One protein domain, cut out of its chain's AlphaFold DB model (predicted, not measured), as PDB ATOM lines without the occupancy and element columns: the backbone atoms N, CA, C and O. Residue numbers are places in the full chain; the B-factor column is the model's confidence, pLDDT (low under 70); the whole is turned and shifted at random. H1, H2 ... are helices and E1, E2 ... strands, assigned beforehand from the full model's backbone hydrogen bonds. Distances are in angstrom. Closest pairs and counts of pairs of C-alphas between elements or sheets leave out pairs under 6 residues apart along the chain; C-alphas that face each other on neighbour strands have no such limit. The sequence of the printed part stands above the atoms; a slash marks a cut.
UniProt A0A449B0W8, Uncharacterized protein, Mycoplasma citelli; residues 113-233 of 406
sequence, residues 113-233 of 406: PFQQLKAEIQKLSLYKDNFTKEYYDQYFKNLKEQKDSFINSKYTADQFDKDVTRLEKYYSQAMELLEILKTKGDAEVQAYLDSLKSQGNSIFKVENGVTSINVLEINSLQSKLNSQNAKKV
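This is residues 113 to 233 of the 406 residues of an uncharacterized protein of Mycoplasma citelli (UniProt A0A449B0W8). One long helix, H4, runs through the middle; H2 lies side by side with its first half, H5 folds back beside its last turns, and H6 and H1, nearly in line, cross it on another side. The small hairpin of E1 and E2 sits near H1 and the last residues of H5, and the short H3 lies near the last part of H6. The printed part has 121 residues, with six named helices and two named strands in the order H1 H2 H3 H4 H5 E1 E2 H6; the sheet, E1 - E2, is antiparallel, and the class is mostly helix. The whole is compact, with a radius of gyration of the C-alphas of 15.5 A, yet elongated, spanning 49 by 32 by 20 A.

Begin at the sheet: E1 is residues 204 to 207, 9.7 A, from C-alpha 204 at (47.849, 12.616, 106.037), and E2 is residues 210 to 213, 10.2 A. H6, residues 215 to 233, runs 29.3 A to C-alpha 233 at (48.261, 47.476, 110.405). H4, residues 157 to 183, is 38.8 A long. H5 is residues 186 to 197, 16.4 A; H2 is 133 to 145, 18.3 A; H3 is 147 to 150, 5.5 A. Find H1, residues 113 to 121, 12.6 A, at C-alpha 113, (47.439, 5.299, 94.956).

E1 and E2 form a hairpin; look for N 205 and O 212 at 2.8 A and N 212 and O 205 at 3.0 A, within hydrogen-bond range. The closest C-alphas of E2 and H1 are those of Ile 213 and Glu 120, 6.1 A. H4 is the hub, touching five helices. H2 touches it at Phe 140 and Glu 168, 6.7 A, opposite ways at a shallow tilt of 3 degrees. H5 forms a helical hairpin with it, Val 189 and Ile 180 being closest at 6.2 A, at 12 degrees. H1 touches residues 174 to 181 alone, Ile 121 to Ala 174, 6.4 A, at a steep tilt of 43 degrees. H6 touches residues 160 to 170 alone, Leu 221 to Leu 167, 6.8 A, at 38 degrees, only just steep. H3 touches H6 at Phe 150 and Asn 229, 4.4 A, and only just touches H4, with 3 pairs of C-alphas within 8 A. H2 and H6 are apart. In H1, H2, H4 and H5 every O i to N i+4 pair is within hydrogen-bond range; H6 has 10 of 15, and H3 is too short for one.

The C-alphas farthest apart, those of Ala 187 and Val 233, are 50.6 A apart. The printed part has no cut; the link from H1 to H2 is long, with 11 residues. Mean pLDDT of the printed part is 79.3, and residues 129 to 130, 149 to 150, 200 and 226 to 233 are under 70.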
ATOM      1  N   PRO A 113      47.574   4.560  93.696       83.75
ATOM      2  CA  PRO A 113      47.439   5.299  94.956       83.75
ATOM      3  C   PRO A 113      48.609   6.260  95.217       83.75
ATOM      4  O   PRO A 113      48.418   7.374  95.700       83.75
ATOM      5  N   PHE A 114      49.828   5.875  94.842       87.69
ATOM      6  CA  PHE A 114      51.018   6.706  95.031       87.69
ATOM      7  C   PHE A 114      51.136   7.813  93.981       87.69
ATOM      8  O   PHE A 114      51.609   8.911  94.282       87.69
ATOM      9  N   GLN A 115      50.620   7.583  92.770       84.69
ATOM     10  CA  GLN A 115      50.437   8.655  91.789       84.69
ATOM     11  C   GLN A 115      49.414   9.695  92.267       84.69
ATOM     12  O   GLN A 115      49.631  10.894  92.081       84.69
ATOM     13  N   GLN A 116      48.341   9.261  92.935       85.56
ATOM     14  CA  GLN A 116      47.372  10.168  93.544       85.56
ATOM     15  C   GLN A 116      48.006  11.006  94.662       85.56
ATOM     16  O   GLN A 116      47.856  12.226  94.649       85.56
ATOM     17  N   LEU A 117      48.787  10.400  95.565       86.50
ATOM     18  CA  LEU A 117      49.516  11.152  96.597       86.50
ATOM     19  C   LEU A 117      50.447  12.206  95.989       86.50
ATOM     20  O   LEU A 117      50.489  13.343  96.457       86.50
ATOM     21  N   LYS A 118      51.149  11.864  94.903       86.25
ATOM     22  CA  LYS A 118      51.979  12.822  94.166       86.25
ATOM     23  C   LYS A 118      51.154  14.004  93.648       86.25
ATOM     24  O   LYS A 118      51.573  15.146  93.817       86.25
ATOM     25  N   ALA A 119      49.989  13.749  93.053       83.75
ATOM     26  CA  ALA A 119      49.095  14.798  92.566       83.75
ATOM     27  C   ALA A 119      48.529  15.664  93.707       83.75
ATOM     28  O   ALA A 119      48.375  16.871  93.549       83.75
ATOM     29  N   GLU A 120      48.248  15.082  94.872       82.56
ATOM     30  CA  GLU A 120      47.763  15.817  96.042       82.56
ATOM     31  C   GLU A 120      48.835  16.730  96.653       82.56
ATOM     32  O   GLU A 120      48.527  17.869  97.004       82.56
ATOM     33  N   ILE A 121      50.104  16.302  96.698       85.62
ATOM     34  CA  ILE A 121      51.230  17.170  97.095       85.62
ATOM     35  C   ILE A 121      51.312  18.400  96.178       85.62
ATOM     36  O   ILE A 121      51.553  19.512  96.650       85.62
ATOM     37  N   GLN A 122      51.041  18.234  94.879       83.75
ATOM     38  CA  GLN A 122      51.036  19.343  93.920       83.75
ATOM     39  C   GLN A 122      49.913  20.366  94.162       83.75
ATOM     40  O   GLN A 122      49.996  21.487  93.659       83.75
ATOM     41  N   LYS A 123      48.885  20.017  94.951       81.94
ATOM     42  CA  LYS A 123      47.800  20.925  95.361       81.94
ATOM     43  C   LYS A 123      48.154  21.772  96.599       81.94
ATOM     44  O   LYS A 123      47.367  22.643  96.985       81.94
ATOM     45  N   LEU A 124      49.300  21.539  97.248       77.62
ATOM     46  CA  LEU A 124      49.744  22.350  98.385       77.62
ATOM     47  C   LEU A 124      50.109  23.772  97.937       77.62
ATOM     48  O   LEU A 124      50.743  23.985  96.908       77.62
ATOM     49  N   SER A 125      49.726  24.771  98.725       72.81
ATOM     50  CA  SER A 125      49.756  26.173  98.294       72.81
ATOM     51  C   SER A 125      51.163  26.786  98.183       72.81
ATOM     52  O   SER A 125      51.356  27.679  97.358       72.81
ATOM     53  N   LEU A 126      52.161  26.333  98.954       72.19
ATOM     54  CA  LEU A 126      53.575  26.701  98.741       72.19
ATOM     55  C   LEU A 126      54.279  25.779  97.743       72.19
ATOM     56  O   LEU A 126      55.417  26.070  97.379       72.19
ATOM     57  N   TYR A 127      53.646  24.692  97.296       74.12
ATOM     58  CA  TYR A 127      54.315  23.756  96.410       74.12
ATOM     59  C   TYR A 127      54.570  24.368  95.032       74.12
ATOM     60  O   TYR A 127      53.667  24.901  94.374       74.12
ATOM     61  N   LYS A 128      55.819  24.247  94.578       72.12
ATOM     62  CA  LYS A 128      56.238  24.466  93.192       72.12
ATOM     63  C   LYS A 128      57.293  23.430  92.821       72.12
ATOM     64  O   LYS A 128      58.195  23.164  93.611       72.12
ATOM     65  N   ASP A 129      57.220  22.913  91.594       65.38
ATOM     66  CA  ASP A 129      58.132  21.871  91.091       65.38
ATOM     67  C   ASP A 129      59.619  22.266  91.161       65.38
ATOM     68  O   ASP A 129      60.492  21.403  91.198       65.38
ATOM     69  N   ASN A 130      59.917  23.569  91.171       66.81
ATOM     70  CA  ASN A 130      61.268  24.124  91.185       66.81
ATOM     71  C   ASN A 130      61.740  24.610  92.566       66.81
ATOM     72  O   ASN A 130      62.824  25.185  92.656       66.81
ATOM     73  N   PHE A 131      60.940  24.449  93.622       71.62
ATOM     74  CA  PHE A 131      61.336  24.862  94.966       71.62
ATOM     75  C   PHE A 131      62.117  23.749  95.657       71.62
ATOM     76  O   PHE A 131      61.640  22.623  95.796       71.62
ATOM     77  N   THR A 132      63.331  24.084  96.087       72.00
ATOM     78  CA  THR A 132      64.208  23.185  96.839       72.00
ATOM     79  C   THR A 132      63.943  23.298  98.337       72.00
ATOM     80  O   THR A 132      63.246  24.210  98.792       72.00
ATOM     81  N   LYS A 133      64.519  22.388  99.129       74.19
ATOM     82  CA  LYS A 133      64.421  22.434 100.592       74.19
ATOM     83  C   LYS A 133      64.898  23.782 101.148       74.19
ATOM     84  O   LYS A 133      64.233  24.355 102.004       74.19
ATOM     85  N   GLU A 134      65.976  24.334 100.596       71.62
ATOM     86  CA  GLU A 134      66.556  25.616 101.008       71.62
ATOM     87  C   GLU A 134      65.572  26.778 100.824       71.62
ATOM     88  O   GLU A 134      65.537  27.695 101.642       71.62
ATOM     89  N   TYR A 135      64.741  26.731  99.774       72.69
ATOM     90  CA  TYR A 135      63.699  27.733  99.561       72.69
ATOM     91  C   TYR A 135      62.664  27.709 100.694       72.69
ATOM     92  O   TYR A 135      62.292  28.762 101.215       72.69
ATOM     93  N   TYR A 136      62.218  26.518 101.103       75.62
ATOM     94  CA  TYR A 136      61.274  26.373 102.214       75.62
ATOM     95  C   TYR A 136      61.912  26.740 103.555       75.62
ATOM     96  O   TYR A 136      61.301  27.476 104.327       75.62
ATOM     97  N   ASP A 137      63.154  26.320 103.805       77.06
ATOM     98  CA  ASP A 137      63.901  26.699 105.010       77.06
ATOM     99  C   ASP A 137      64.006  28.236 105.118       77.06
ATOM    100  O   ASP A 137      63.753  28.816 106.176       77.06
ATOM    101  N   GLN A 138      64.299  28.924 104.006       70.88
ATOM    102  CA  GLN A 138      64.338  30.388 103.960       70.88
ATOM    103  C   GLN A 138      62.953  31.018 104.163       70.88
ATOM    104  O   GLN A 138      62.842  32.029 104.859       70.88
ATOM    105  N   TYR A 139      61.894  30.435 103.598       77.81
ATOM    106  CA  TYR A 139      60.520  30.880 103.839       77.81
ATOM    107  C   TYR A 139      60.172  30.835 105.332       77.81
ATOM    108  O   TYR A 139      59.746  31.849 105.885       77.81
ATOM    109  N   PHE A 140      60.402  29.705 106.008       85.00
ATOM    110  CA  PHE A 140      60.090  29.564 107.433       85.00
ATOM    111  C   PHE A 140      60.995  30.421 108.314       85.00
ATOM    112  O   PHE A 140      60.523  30.968 109.311       85.00
ATOM    113  N   LYS A 141      62.263  30.612 107.929       79.75
ATOM    114  CA  LYS A 141      63.159  31.568 108.587       79.75
ATOM    115  C   LYS A 141      62.599  32.992 108.522       79.75
ATOM    116  O   LYS A 141      62.424  33.607 109.568       79.75
ATOM    117  N   ASN A 142      62.243  33.477 107.331       73.44
ATOM    118  CA  ASN A 142      61.653  34.808 107.155       73.44
ATOM    119  C   ASN A 142      60.343  34.952 107.940       73.44
ATOM    120  O   ASN A 142      60.067  36.003 108.513       73.44
ATOM    121  N   LEU A 143      59.532  33.892 107.974       79.00
ATOM    122  CA  LEU A 143      58.270  33.888 108.700       79.00
ATOM    123  C   LEU A 143      58.510  34.036 110.212       79.00
ATOM    124  O   LEU A 143      57.900  34.896 110.839       79.00
ATOM    125  N   LYS A 144      59.463  33.281 110.779       85.31
ATOM    126  CA  LYS A 144      59.889  33.389 112.188       85.31
ATOM    127  C   LYS A 144      60.495  34.757 112.515       85.31
ATOM    128  O   LYS A 144      60.180  35.318 113.558       85.31
ATOM    129  N   GLU A 145      61.314  35.323 111.629       79.19
ATOM    130  CA  GLU A 145      61.878  36.676 111.791       79.19
ATOM    131  C   GLU A 145      60.792  37.759 111.823       79.19
ATOM    132  O   GLU A 145      60.931  38.773 112.502       79.19
ATOM    133  N   GLN A 146      59.678  37.527 111.132       73.81
ATOM    134  CA  GLN A 146      58.531  38.426 111.115       73.81
ATOM    135  C   GLN A 146      57.506  38.134 112.217       73.81
ATOM    136  O   GLN A 146      56.444  38.746 112.192       73.81
ATOM    137  N   LYS A 147      57.799  37.265 113.199       81.62
ATOM    138  CA  LYS A 147      56.887  36.864 114.293       81.62
ATOM    139  C   LYS A 147      56.096  38.024 114.896       81.62
ATOM    140  O   LYS A 147      54.871  37.955 115.013       81.62
ATOM    141  N   ASP A 148      56.778  39.120 115.208       74.31
ATOM    142  CA  ASP A 148      56.159  40.296 115.821       74.31
ATOM    143  C   ASP A 148      55.136  40.991 114.917       74.31
ATOM    144  O   ASP A 148      54.321  41.767 115.406       74.31
ATOM    145  N   SER A 149      55.132  40.721 113.617       68.19
ATOM    146  CA  SER A 149      54.142  41.249 112.674       68.19
ATOM    147  C   SER A 149      52.831  40.450 112.680       68.19
ATOM    148  O   SER A 149      51.796  40.998 112.312       68.19
ATOM    149  N   PHE A 150      52.839  39.209 113.183       68.38
ATOM    150  CA  PHE A 150      51.666  38.328 113.201       68.38
ATOM    151  C   PHE A 150      50.941  38.297 114.550       68.38
ATOM    152  O   PHE A 150      49.727  38.105 114.592       68.38
ATOM    153  N   ILE A 151      51.664  38.454 115.662       75.06
ATOM    154  CA  ILE A 151      51.085  38.288 117.003       75.06
ATOM    155  C   ILE A 151      50.178  39.467 117.385       75.06
ATOM    156  O   ILE A 151      50.543  40.625 117.185       75.06
ATOM    157  N   ASN A 152      49.018  39.194 117.977       77.06
ATOM    158  CA  ASN A 152      48.072  40.190 118.495       77.06
ATOM    159  C   ASN A 152      47.315  39.639 119.717       77.06
ATOM    160  O   ASN A 152      47.577  38.526 120.173       77.06
ATOM    161  N   SER A 153      46.363  40.407 120.250       73.75
ATOM    162  CA  SER A 153      45.572  40.026 121.434       73.75
ATOM    163  C   SER A 153      44.818  38.691 121.286       73.75
ATOM    164  O   SER A 153      44.573  38.010 122.278       73.75
ATOM    165  N   LYS A 154      44.480  38.289 120.054       77.12
ATOM    166  CA  LYS A 154      43.759  37.047 119.717       77.12
ATOM    167  C   LYS A 154      44.668  35.955 119.147       77.12
ATOM    168  O   LYS A 154      44.206  34.838 118.918       77.12
ATOM    169  N   TYR A 155      45.937  36.263 118.893       78.50
ATOM    170  CA  TYR A 155      46.895  35.350 118.284       78.50
ATOM    171  C   TYR A 155      48.261  35.502 118.949       78.50
ATOM    172  O   TYR A 155      49.035  36.406 118.639       78.50
ATOM    173  N   THR A 156      48.527  34.636 119.923       84.00
ATOM    174  CA  THR A 156      49.697  34.748 120.797       84.00
ATOM    175  C   THR A 156      50.982  34.294 120.106       84.00
ATOM    176  O   THR A 156      50.956  33.548 119.128       84.00
ATOM    177  N   ALA A 157      52.123  34.701 120.667       84.56
ATOM    178  CA  ALA A 157      53.444  34.220 120.264       84.56
ATOM    179  C   ALA A 157      53.547  32.688 120.286       84.56
ATOM    180  O   ALA A 157      54.047  32.103 119.330       84.56
ATOM    181  N   ASP A 158      53.004  32.046 121.320       87.38
ATOM    182  CA  ASP A 158      52.998  30.586 121.438       87.38
ATOM    183  C   ASP A 158      52.146  29.926 120.354       87.38
ATOM    184  O   ASP A 158      52.509  28.874 119.824       87.38
ATOM    185  N   GLN A 159      50.997  30.520 120.016       87.00
ATOM    186  CA  GLN A 159      50.146  29.991 118.955       87.00
ATOM    187  C   GLN A 159      50.802  30.164 117.584       87.00
ATOM    188  O   GLN A 159      50.734  29.246 116.769       87.00
ATOM    189  N   PHE A 160      51.464  31.300 117.351       88.75
ATOM    190  CA  PHE A 160      52.276  31.517 116.161       88.75
ATOM    191  C   PHE A 160      53.372  30.455 116.050       88.75
ATOM    192  O   PHE A 160      53.409  29.732 115.061       88.75
ATOM    193  N   ASP A 161      54.203  30.275 117.078       90.50
ATOM    194  CA  ASP A 161      55.304  29.305 117.036       90.50
ATOM    195  C   ASP A 161      54.796  27.876 116.776       90.50
ATOM    196  O   ASP A 161      55.387  27.146 115.974       90.50
ATOM    197  N   LYS A 162      53.669  27.486 117.390       90.56
ATOM    198  CA  LYS A 162      53.010  26.193 117.142       90.56
ATOM    199  C   LYS A 162      52.548  26.051 115.696       90.56
ATOM    200  O   LYS A 162      52.826  25.031 115.070       90.56
ATOM    201  N   ASP A 163      51.857  27.056 115.168       89.25
ATOM    202  CA  ASP A 163      51.323  27.039 113.806       89.25
ATOM    203  C   ASP A 163      52.453  27.009 112.765       89.25
ATOM    204  O   ASP A 163      52.392  26.228 111.816       89.25
ATOM    205  N   VAL A 164      53.516  27.797 112.966       90.44
ATOM    206  CA  VAL A 164      54.701  27.811 112.093       90.44
ATOM    207  C   VAL A 164      55.420  26.475 112.122       90.44
ATOM    208  O   VAL A 164      55.687  25.913 111.064       90.44
ATOM    209  N   THR A 165      55.686  25.939 113.314       91.62
ATOM    210  CA  THR A 165      56.353  24.638 113.477       91.62
ATOM    211  C   THR A 165      55.537  23.524 112.825       91.62
ATOM    212  O   THR A 165      56.082  22.640 112.166       91.62
ATOM    213  N   ARG A 166      54.209  23.571 112.973       90.88
ATOM    214  CA  ARG A 166      53.301  22.608 112.352       90.88
ATOM    215  C   ARG A 166      53.334  22.709 110.827       90.88
ATOM    216  O   ARG A 166      53.447  21.683 110.162       90.88
ATOM    217  N   LEU A 167      53.297  23.923 110.274       90.00
ATOM    218  CA  LEU A 167      53.369  24.139 108.829       90.00
ATOM    219  C   LEU A 167      54.727  23.717 108.244       90.00
ATOM    220  O   LEU A 167      54.774  23.054 107.211       90.00
ATOM    221  N   GLU A 168      55.821  24.060 108.920       90.50
ATOM    222  CA  GLU A 168      57.190  23.670 108.558       90.50
ATOM    223  C   GLU A 168      57.350  22.151 108.529       90.50
ATOM    224  O   GLU A 168      57.884  21.591 107.565       90.50
ATOM    225  N   LYS A 169      56.798  21.466 109.536       90.25
ATOM    226  CA  LYS A 169      56.753  20.006 109.576       90.25
ATOM    227  C   LYS A 169      55.971  19.432 108.391       90.25
ATOM    228  O   LYS A 169      56.458  18.500 107.755       90.25
ATOM    229  N   TYR A 170      54.808  19.994 108.061       90.69
ATOM    230  CA  TYR A 170      54.005  19.525 106.932       90.69
ATOM    231  C   TYR A 170      54.727  19.646 105.592       90.69
ATOM    232  O   TYR A 170      54.776  18.682 104.831       90.69
ATOM    233  N   TYR A 171      55.347  20.791 105.316       88.44
ATOM    234  CA  TYR A 171      56.092  20.956 104.069       88.44
ATOM    235  C   TYR A 171      57.351  20.091 104.018       88.44
ATOM    236  O   TYR A 171      57.674  19.561 102.957       88.44
ATOM    237  N   SER A 172      58.010  19.860 105.155       88.06
ATOM    238  CA  SER A 172      59.142  18.928 105.232       88.06
ATOM    239  C   SER A 172      58.720  17.495 104.887       88.06
ATOM    240  O   SER A 172      59.326  16.873 104.017       88.06
ATOM    241  N   GLN A 173      57.635  17.002 105.493       89.50
ATOM    242  CA  GLN A 173      57.086  15.668 105.211       89.50
ATOM    243  C   GLN A 173      56.609  15.535 103.758       89.50
ATOM    244  O   GLN A 173      56.835  14.507 103.127       89.50
ATOM    245  N   ALA A 174      55.972  16.569 103.199       88.75
ATOM    246  CA  ALA A 174      55.508  16.553 101.813       88.75
ATOM    247  C   ALA A 174      56.673  16.503 100.810       88.75
ATOM    248  O   ALA A 174      56.589  15.801  99.803       88.75
ATOM    249  N   MET A 175      57.766  17.221 101.085       85.94
ATOM    250  CA  MET A 175      58.954  17.218 100.228       85.94
ATOM    251  C   MET A 175      59.716  15.895 100.301       85.94
ATOM    252  O   MET A 175      60.122  15.375  99.263       85.94
ATOM    253  N   GLU A 176      59.869  15.325 101.494       88.25
ATOM    254  CA  GLU A 176      60.499  14.015 101.667       88.25
ATOM    255  C   GLU A 176      59.661  12.902 101.018       88.25
ATOM    256  O   GLU A 176      60.196  12.100 100.252       88.25
ATOM    257  N   LEU A 177      58.335  12.917 101.205       89.44
ATOM    258  CA  LEU A 177      57.427  12.001 100.513       89.44
ATOM    259  C   LEU A 177      57.556  12.119  98.993       89.44
ATOM    260  O   LEU A 177      57.615  11.109  98.298       89.44
ATOM    261  N   LEU A 178      57.602  13.343  98.460       87.44
ATOM    262  CA  LEU A 178      57.741  13.561  97.025       87.44
ATOM    263  C   LEU A 178      59.062  13.002  96.486       87.44
ATOM    264  O   LEU A 178      59.083  12.460  95.382       87.44
ATOM    265  N   GLU A 179      60.152  13.142  97.236       86.69
ATOM    266  CA  GLU A 179      61.452  12.593  96.854       86.69
ATOM    267  C   GLU A 179      61.427  11.061  96.849       86.69
ATOM    268  O   GLU A 179      61.885  10.431  95.894       86.69
ATOM    269  N   ILE A 180      60.798  10.449  97.853       87.31
ATOM    270  CA  ILE A 180      60.603   8.997  97.925       87.31
ATOM    271  C   ILE A 180      59.731   8.515  96.757       87.31
ATOM    272  O   ILE A 180      60.119   7.587  96.055       87.31
ATOM    273  N   LEU A 181      58.627   9.205  96.452       87.19
ATOM    274  CA  LEU A 181      57.767   8.918  95.294       87.19
ATOM    275  C   LEU A 181      58.500   9.066  93.944       87.19
ATOM    276  O   LEU A 181      58.090   8.486  92.943       87.19
ATOM    277  N   LYS A 182      59.568   9.867  93.863       85.56
ATOM    278  CA  LYS A 182      60.374  10.000  92.637       85.56
ATOM    279  C   LYS A 182      61.450   8.924  92.513       85.56
ATOM    280  O   LYS A 182      61.831   8.590  91.392       85.56
ATOM    281  N   THR A 183      61.973   8.441  93.637       84.50
ATOM    282  CA  THR A 183      63.239   7.692  93.678       84.50
ATOM    283  C   THR A 183      63.109   6.253  94.172       84.50
ATOM    284  O   THR A 183      64.052   5.482  94.000       84.50
ATOM    285  N   LYS A 184      61.978   5.872  94.776       89.19
ATOM    286  CA  LYS A 184      61.775   4.574  95.436       89.19
ATOM    287  C   LYS A 184      60.590   3.797  94.862       89.19
ATOM    288  O   LYS A 184      59.747   4.356  94.163       89.19
ATOM    289  N   GLY A 185      60.560   2.496  95.149       86.81
ATOM    290  CA  GLY A 185      59.453   1.613  94.804       86.81
ATOM    291  C   GLY A 185      58.300   1.682  95.806       86.81
ATOM    292  O   GLY A 185      58.384   2.296  96.871       86.81
ATOM    293  N   ASP A 186      57.207   1.015  95.447       87.88
ATOM    294  CA  ASP A 186      55.957   0.988  96.207       87.88
ATOM    295  C   ASP A 186      56.126   0.514  97.662       87.88
ATOM    296  O   ASP A 186      55.481   1.049  98.563       87.88
ATOM    297  N   ALA A 187      57.004  -0.463  97.911       87.19
ATOM    298  CA  ALA A 187      57.228  -1.011  99.247       87.19
ATOM    299  C   ALA A 187      57.872   0.018 100.188       87.19
ATOM    300  O   ALA A 187      57.456   0.169 101.337       87.19
ATOM    301  N   GLU A 188      58.863   0.762  99.699       89.94
ATOM    302  CA  GLU A 188      59.533   1.805 100.468       89.94
ATOM    303  C   GLU A 188      58.645   3.036 100.661       89.94
ATOM    304  O   GLU A 188      58.654   3.631 101.740       89.94
ATOM    305  N   VAL A 189      57.840   3.392  99.650       88.88
ATOM    306  CA  VAL A 189      56.809   4.431  99.786       88.88
ATOM    307  C   VAL A 189      55.835   4.039 100.897       88.88
ATOM    308  O   VAL A 189      55.587   4.836 101.798       88.88
ATOM    309  N   GLN A 190      55.334   2.803 100.883       88.50
ATOM    310  CA  GLN A 190      54.401   2.309 101.893       88.50
ATOM    311  C   GLN A 190      55.012   2.322 103.302       88.50
ATOM    312  O   GLN A 190      54.384   2.826 104.234       88.50
ATOM    313  N   ALA A 191      56.254   1.855 103.454       87.88
ATOM    314  CA  ALA A 191      56.962   1.893 104.734       87.88
ATOM    315  C   ALA A 191      57.105   3.329 105.271       87.88
ATOM    316  O   ALA A 191      56.905   3.578 106.464       87.88
ATOM    317  N   TYR A 192      57.391   4.292 104.390       88.38
ATOM    318  CA  TYR A 192      57.450   5.701 104.766       88.38
ATOM    319  C   TYR A 192      56.076   6.242 105.194       88.38
ATOM    320  O   TYR A 192      55.979   6.895 106.236       88.38
ATOM    321  N   LEU A 193      55.001   5.918 104.465       87.75
ATOM    322  CA  LEU A 193      53.634   6.300 104.846       87.75
ATOM    323  C   LEU A 193      53.258   5.771 106.230       87.75
ATOM    324  O   LEU A 193      52.720   6.517 107.049       87.75
ATOM    325  N   ASP A 194      53.559   4.507 106.512       85.31
ATOM    326  CA  ASP A 194      53.216   3.892 107.792       85.31
ATOM    327  C   ASP A 194      54.034   4.494 108.947       85.31
ATOM    328  O   ASP A 194      53.483   4.751 110.022       85.31
ATOM    329  N   SER A 195      55.297   4.867 108.701       85.94
ATOM    330  CA  SER A 195      56.104   5.623 109.670       85.94
ATOM    331  C   SER A 195      55.479   6.980 110.020       85.94
ATOM    332  O   SER A 195      55.448   7.379 111.186       85.94
ATOM    333  N   LEU A 196      54.900   7.672 109.035       82.44
ATOM    334  CA  LEU A 196      54.301   8.992 109.205       82.44
ATOM    335  C   LEU A 196      52.901   8.953 109.825       82.44
ATOM    336  O   LEU A 196      52.537   9.891 110.535       82.44
ATOM    337  N   LYS A 197      52.107   7.903 109.583       76.38
ATOM    338  CA  LYS A 197      50.780   7.724 110.206       76.38
ATOM    339  C   LYS A 197      50.860   7.571 111.723       76.38
ATOM    340  O   LYS A 197      49.944   7.981 112.426       76.38
ATOM    341  N   SER A 198      51.960   7.016 112.228       71.75
ATOM    342  CA  SER A 198      52.196   6.870 113.670       71.75
ATOM    343  C   SER A 198      52.453   8.205 114.390       71.75
ATOM    344  O   SER A 198      52.437   8.268 115.619       71.75
ATOM    345  N   GLN A 199      52.670   9.295 113.645       73.81
ATOM    346  CA  GLN A 199      52.941  10.614 114.204       73.81
ATOM    347  C   GLN A 199      51.649  11.440 114.293       73.81
ATOM    348  O   GLN A 199      51.040  11.750 113.274       73.81
ATOM    349  N   GLY A 200      51.280  11.914 115.489       62.22
ATOM    350  CA  GLY A 200      50.053  12.705 115.729       62.22
ATOM    351  C   GLY A 200      49.947  14.064 115.009       62.22
ATOM    352  O   GLY A 200      48.957  14.761 115.179       62.22
ATOM    353  N   ASN A 201      50.944  14.438 114.200       70.88
ATOM    354  CA  ASN A 201      50.986  15.648 113.369       70.88
ATOM    355  C   ASN A 201      51.475  15.282 111.960       70.88
ATOM    356  O   ASN A 201      52.525  15.755 111.517       70.88
ATOM    357  N   SER A 202      50.772  14.357 111.318       81.06
ATOM    358  CA  SER A 202      51.066  13.893 109.963       81.06
ATOM    359  C   SER A 202      50.418  14.795 108.911       81.06
ATOM    360  O   SER A 202      49.383  15.405 109.177       81.06
ATOM    361  N   ILE A 203      50.997  14.855 107.708       85.12
ATOM    362  CA  ILE A 203      50.355  15.471 106.532       85.12
ATOM    363  C   ILE A 203      49.142  14.689 106.035       85.12
ATOM    364  O   ILE A 203      48.441  15.178 105.152       85.12
ATOM    365  N   PHE A 204      48.909  13.475 106.538       87.31
ATOM    366  CA  PHE A 204      47.849  12.616 106.037       87.31
ATOM    367  C   PHE A 204      46.537  12.771 106.794       87.31
ATOM    368  O   PHE A 204      46.507  12.938 108.012       87.31
ATOM    369  N   LYS A 205      45.448  12.586 106.055       84.25
ATOM    370  CA  LYS A 205      44.135  12.225 106.574       84.25
ATOM    371  C   LYS A 205      43.799  10.801 106.126       84.25
ATOM    372  O   LYS A 205      44.142  10.394 105.012       84.25
ATOM    373  N   VAL A 206      43.149  10.040 107.002       79.19
ATOM    374  CA  VAL A 206      42.678   8.681 106.705       79.19
ATOM    375  C   VAL A 206      41.156   8.696 106.727       79.19
ATOM    376  O   VAL A 206      40.552   8.847 107.783       79.19
ATOM    377  N   GLU A 207      40.542   8.546 105.558       75.12
ATOM    378  CA  GLU A 207      39.087   8.495 105.388       75.12
ATOM    379  C   GLU A 207      38.736   7.154 104.740       75.12
ATOM    380  O   GLU A 207      39.266   6.812 103.685       75.12
ATOM    381  N   ASN A 208      37.879   6.355 105.387       74.31
ATOM    382  CA  ASN A 208      37.464   5.030 104.899       74.31
ATOM    383  C   ASN A 208      38.639   4.086 104.557       74.31
ATOM    384  O   ASN A 208      38.583   3.330 103.591       74.31
ATOM    385  N   GLY A 209      39.730   4.152 105.328       70.12
ATOM    386  CA  GLY A 209      40.943   3.354 105.096       70.12
ATOM    387  C   GLY A 209      41.851   3.869 103.970       70.12
ATOM    388  O   GLY A 209      42.942   3.334 103.782       70.12
ATOM    389  N   VAL A 210      41.458   4.933 103.261       75.25
ATOM    390  CA  VAL A 210      42.267   5.573 102.217       75.25
ATOM    391  C   VAL A 210      43.112   6.684 102.833       75.25
ATOM    392  O   VAL A 210      42.602   7.568 103.521       75.25
ATOM    393  N   THR A 211      44.420   6.640 102.582       81.25
ATOM    394  CA  THR A 211      45.372   7.671 103.025       81.25
ATOM    395  C   THR A 211      45.500   8.737 101.944       81.25
ATOM    396  O   THR A 211      45.833   8.411 100.809       81.25
ATOM    397  N   SER A 212      45.257   9.995 102.296       85.56
ATOM    398  CA  SER A 212      45.399  11.157 101.404       85.56
ATOM    399  C   SER A 212      46.087  12.308 102.132       85.56
ATOM    400  O   SER A 212      46.162  12.312 103.359       85.56
ATOM    401  N   ILE A 213      46.614  13.287 101.402       86.94
ATOM    402  CA  ILE A 213      47.205  14.502 101.970       86.94
ATOM    403  C   ILE A 213      46.085  15.417 102.476       86.94
ATOM    404  O   ILE A 213      45.116  15.695 101.766       86.94
ATOM    405  N   ASN A 214      46.226  15.963 103.686       88.06
ATOM    406  CA  ASN A 214      45.302  16.947 104.246       88.06
ATOM    407  C   ASN A 214      45.534  18.347 103.650       88.06
ATOM    408  O   ASN A 214      45.889  19.305 104.339       88.06
ATOM    409  N   VAL A 215      45.346  18.463 102.333       81.88
ATOM    410  CA  VAL A 215      45.591  19.687 101.557       81.88
ATOM    411  C   VAL A 215      44.828  20.881 102.136       81.88
ATOM    412  O   VAL A 215      45.376  21.978 102.211       81.88
ATOM    413  N   LEU A 216      43.582  20.673 102.576       76.19
ATOM    414  CA  LEU A 216      42.740  21.733 103.138       76.19
ATOM    415  C   LEU A 216      43.308  22.287 104.442       76.19
ATOM    416  O   LEU A 216      43.423  23.503 104.582       76.19
ATOM    417  N   GLU A 217      43.693  21.421 105.381       83.19
ATOM    418  CA  GLU A 217      44.280  21.864 106.645       83.19
ATOM    419  C   GLU A 217      45.615  22.577 106.426       83.19
ATOM    420  O   GLU A 217      45.833  23.653 106.981       83.19
ATOM    421  N   ILE A 218      46.489  22.019 105.582       83.56
ATOM    422  CA  ILE A 218      47.811  22.595 105.306       83.56
ATOM    423  C   ILE A 218      47.667  23.976 104.650       83.56
ATOM    424  O   ILE A 218      48.309  24.940 105.075       83.56
ATOM    425  N   ASN A 219      46.785  24.102 103.654       80.81
ATOM    426  CA  ASN A 219      46.534  25.371 102.972       80.81
ATOM    427  C   ASN A 219      45.833  26.387 103.887       80.81
ATOM    428  O   ASN A 219      46.156  27.573 103.838       80.81
ATOM    429  N   SER A 220      44.922  25.934 104.751       76.69
ATOM    430  CA  SER A 220      44.266  26.779 105.755       76.69
ATOM    431  C   SER A 220      45.267  27.320 106.777       76.69
ATOM    432  O   SER A 220      45.283  28.517 107.053       76.69
ATOM    433  N   LEU A 221      46.178  26.479 107.276       82.50
ATOM    434  CA  LEU A 221      47.231  26.886 108.208       82.50
ATOM    435  C   LEU A 221      48.196  27.898 107.576       82.50
ATOM    436  O   LEU A 221      48.541  28.904 108.196       82.50
ATOM    437  N   GLN A 222      48.580  27.671 106.319       80.81
ATOM    438  CA  GLN A 222      49.340  28.647 105.546       80.81
ATOM    439  C   GLN A 222      48.580  29.968 105.389       80.81
ATOM    440  O   GLN A 222      49.176  31.030 105.575       80.81
ATOM    441  N   SER A 223      47.283  29.928 105.060       73.00
ATOM    442  CA  SER A 223      46.493  31.157 104.925       73.00
ATOM    443  C   SER A 223      46.357  31.888 106.258       73.00
ATOM    444  O   SER A 223      46.540  33.101 106.321       73.00
ATOM    445  N   LYS A 224      46.132  31.160 107.356       75.94
ATOM    446  CA  LYS A 224      46.070  31.711 108.715       75.94
ATOM    447  C   LYS A 224      47.347  32.467 109.073       75.94
ATOM    448  O   LYS A 224      47.266  33.596 109.551       75.94
ATOM    449  N   LEU A 225      48.512  31.874 108.811       73.94
ATOM    450  CA  LEU A 225      49.787  32.550 109.036       73.94
ATOM    451  C   LEU A 225      49.898  33.789 108.142       73.94
ATOM    452  O   LEU A 225      50.154  34.868 108.651       73.94
ATOM    453  N   ASN A 226      49.576  33.703 106.851       65.62
ATOM    454  CA  ASN A 226      49.667  34.851 105.941       65.62
ATOM    455  C   ASN A 226      48.690  36.003 106.257       65.62
ATOM    456  O   ASN A 226      49.045  37.169 106.088       65.62
ATOM    457  N   SER A 227      47.478  35.703 106.725       58.22
ATOM    458  CA  SER A 227      46.408  36.680 106.984       58.22
ATOM    459  C   SER A 227      46.551  37.410 108.324       58.22
ATOM    460  O   SER A 227      46.162  38.573 108.433       58.22
ATOM    461  N   GLN A 228      47.162  36.795 109.344       52.09
ATOM    462  CA  GLN A 228      47.424  37.469 110.628       52.09
ATOM    463  C   GLN A 228      48.492  38.573 110.517       52.09
ATOM    464  O   GLN A 228      48.468  39.518 111.301       52.09
ATOM    465  N   ASN A 229      49.348  38.530 109.487       44.41
ATOM    466  CA  ASN A 229      50.300  39.602 109.166       44.41
ATOM    467  C   ASN A 229      49.610  40.905 108.712       44.41
ATOM    468  O   ASN A 229      50.161  41.993 108.868       44.41
ATOM    469  N   ALA A 230      48.406  40.811 108.135       40.47
ATOM    470  CA  ALA A 230      47.680  41.964 107.598       40.47
ATOM    471  C   ALA A 230      46.938  42.763 108.688       40.47
ATOM    472  O   ALA A 230      46.814  43.981 108.587       40.47
ATOM    473  N   LYS A 231      46.493  42.102 109.766       44.59
ATOM    474  CA  LYS A 231      45.636  42.713 110.803       44.59
ATOM    475  C   LYS A 231      46.369  43.666 111.754       44.59
ATOM    476  O   LYS A 231      45.741  44.545 112.340       44.59
ATOM    477  N   LYS A 232      47.697  43.567 111.881       42.03
ATOM    478  CA  LYS A 232      48.483  44.438 112.778       42.03
ATOM    479  C   LYS A 232      48.660  45.876 112.259       42.03
ATOM    480  O   LYS A 232      49.107  46.750 113.003       42.03
ATOM    481  N   VAL A 233      48.287  46.132 111.002       36.81
ATOM    482  CA  VAL A 233      48.261  47.476 110.405       36.81
ATOM    483  C   VAL A 233      47.024  48.271 110.860       36.81
ATOM    484  O   VAL A 233      47.128  49.483 111.025       36.81
TER     485      VAL A 233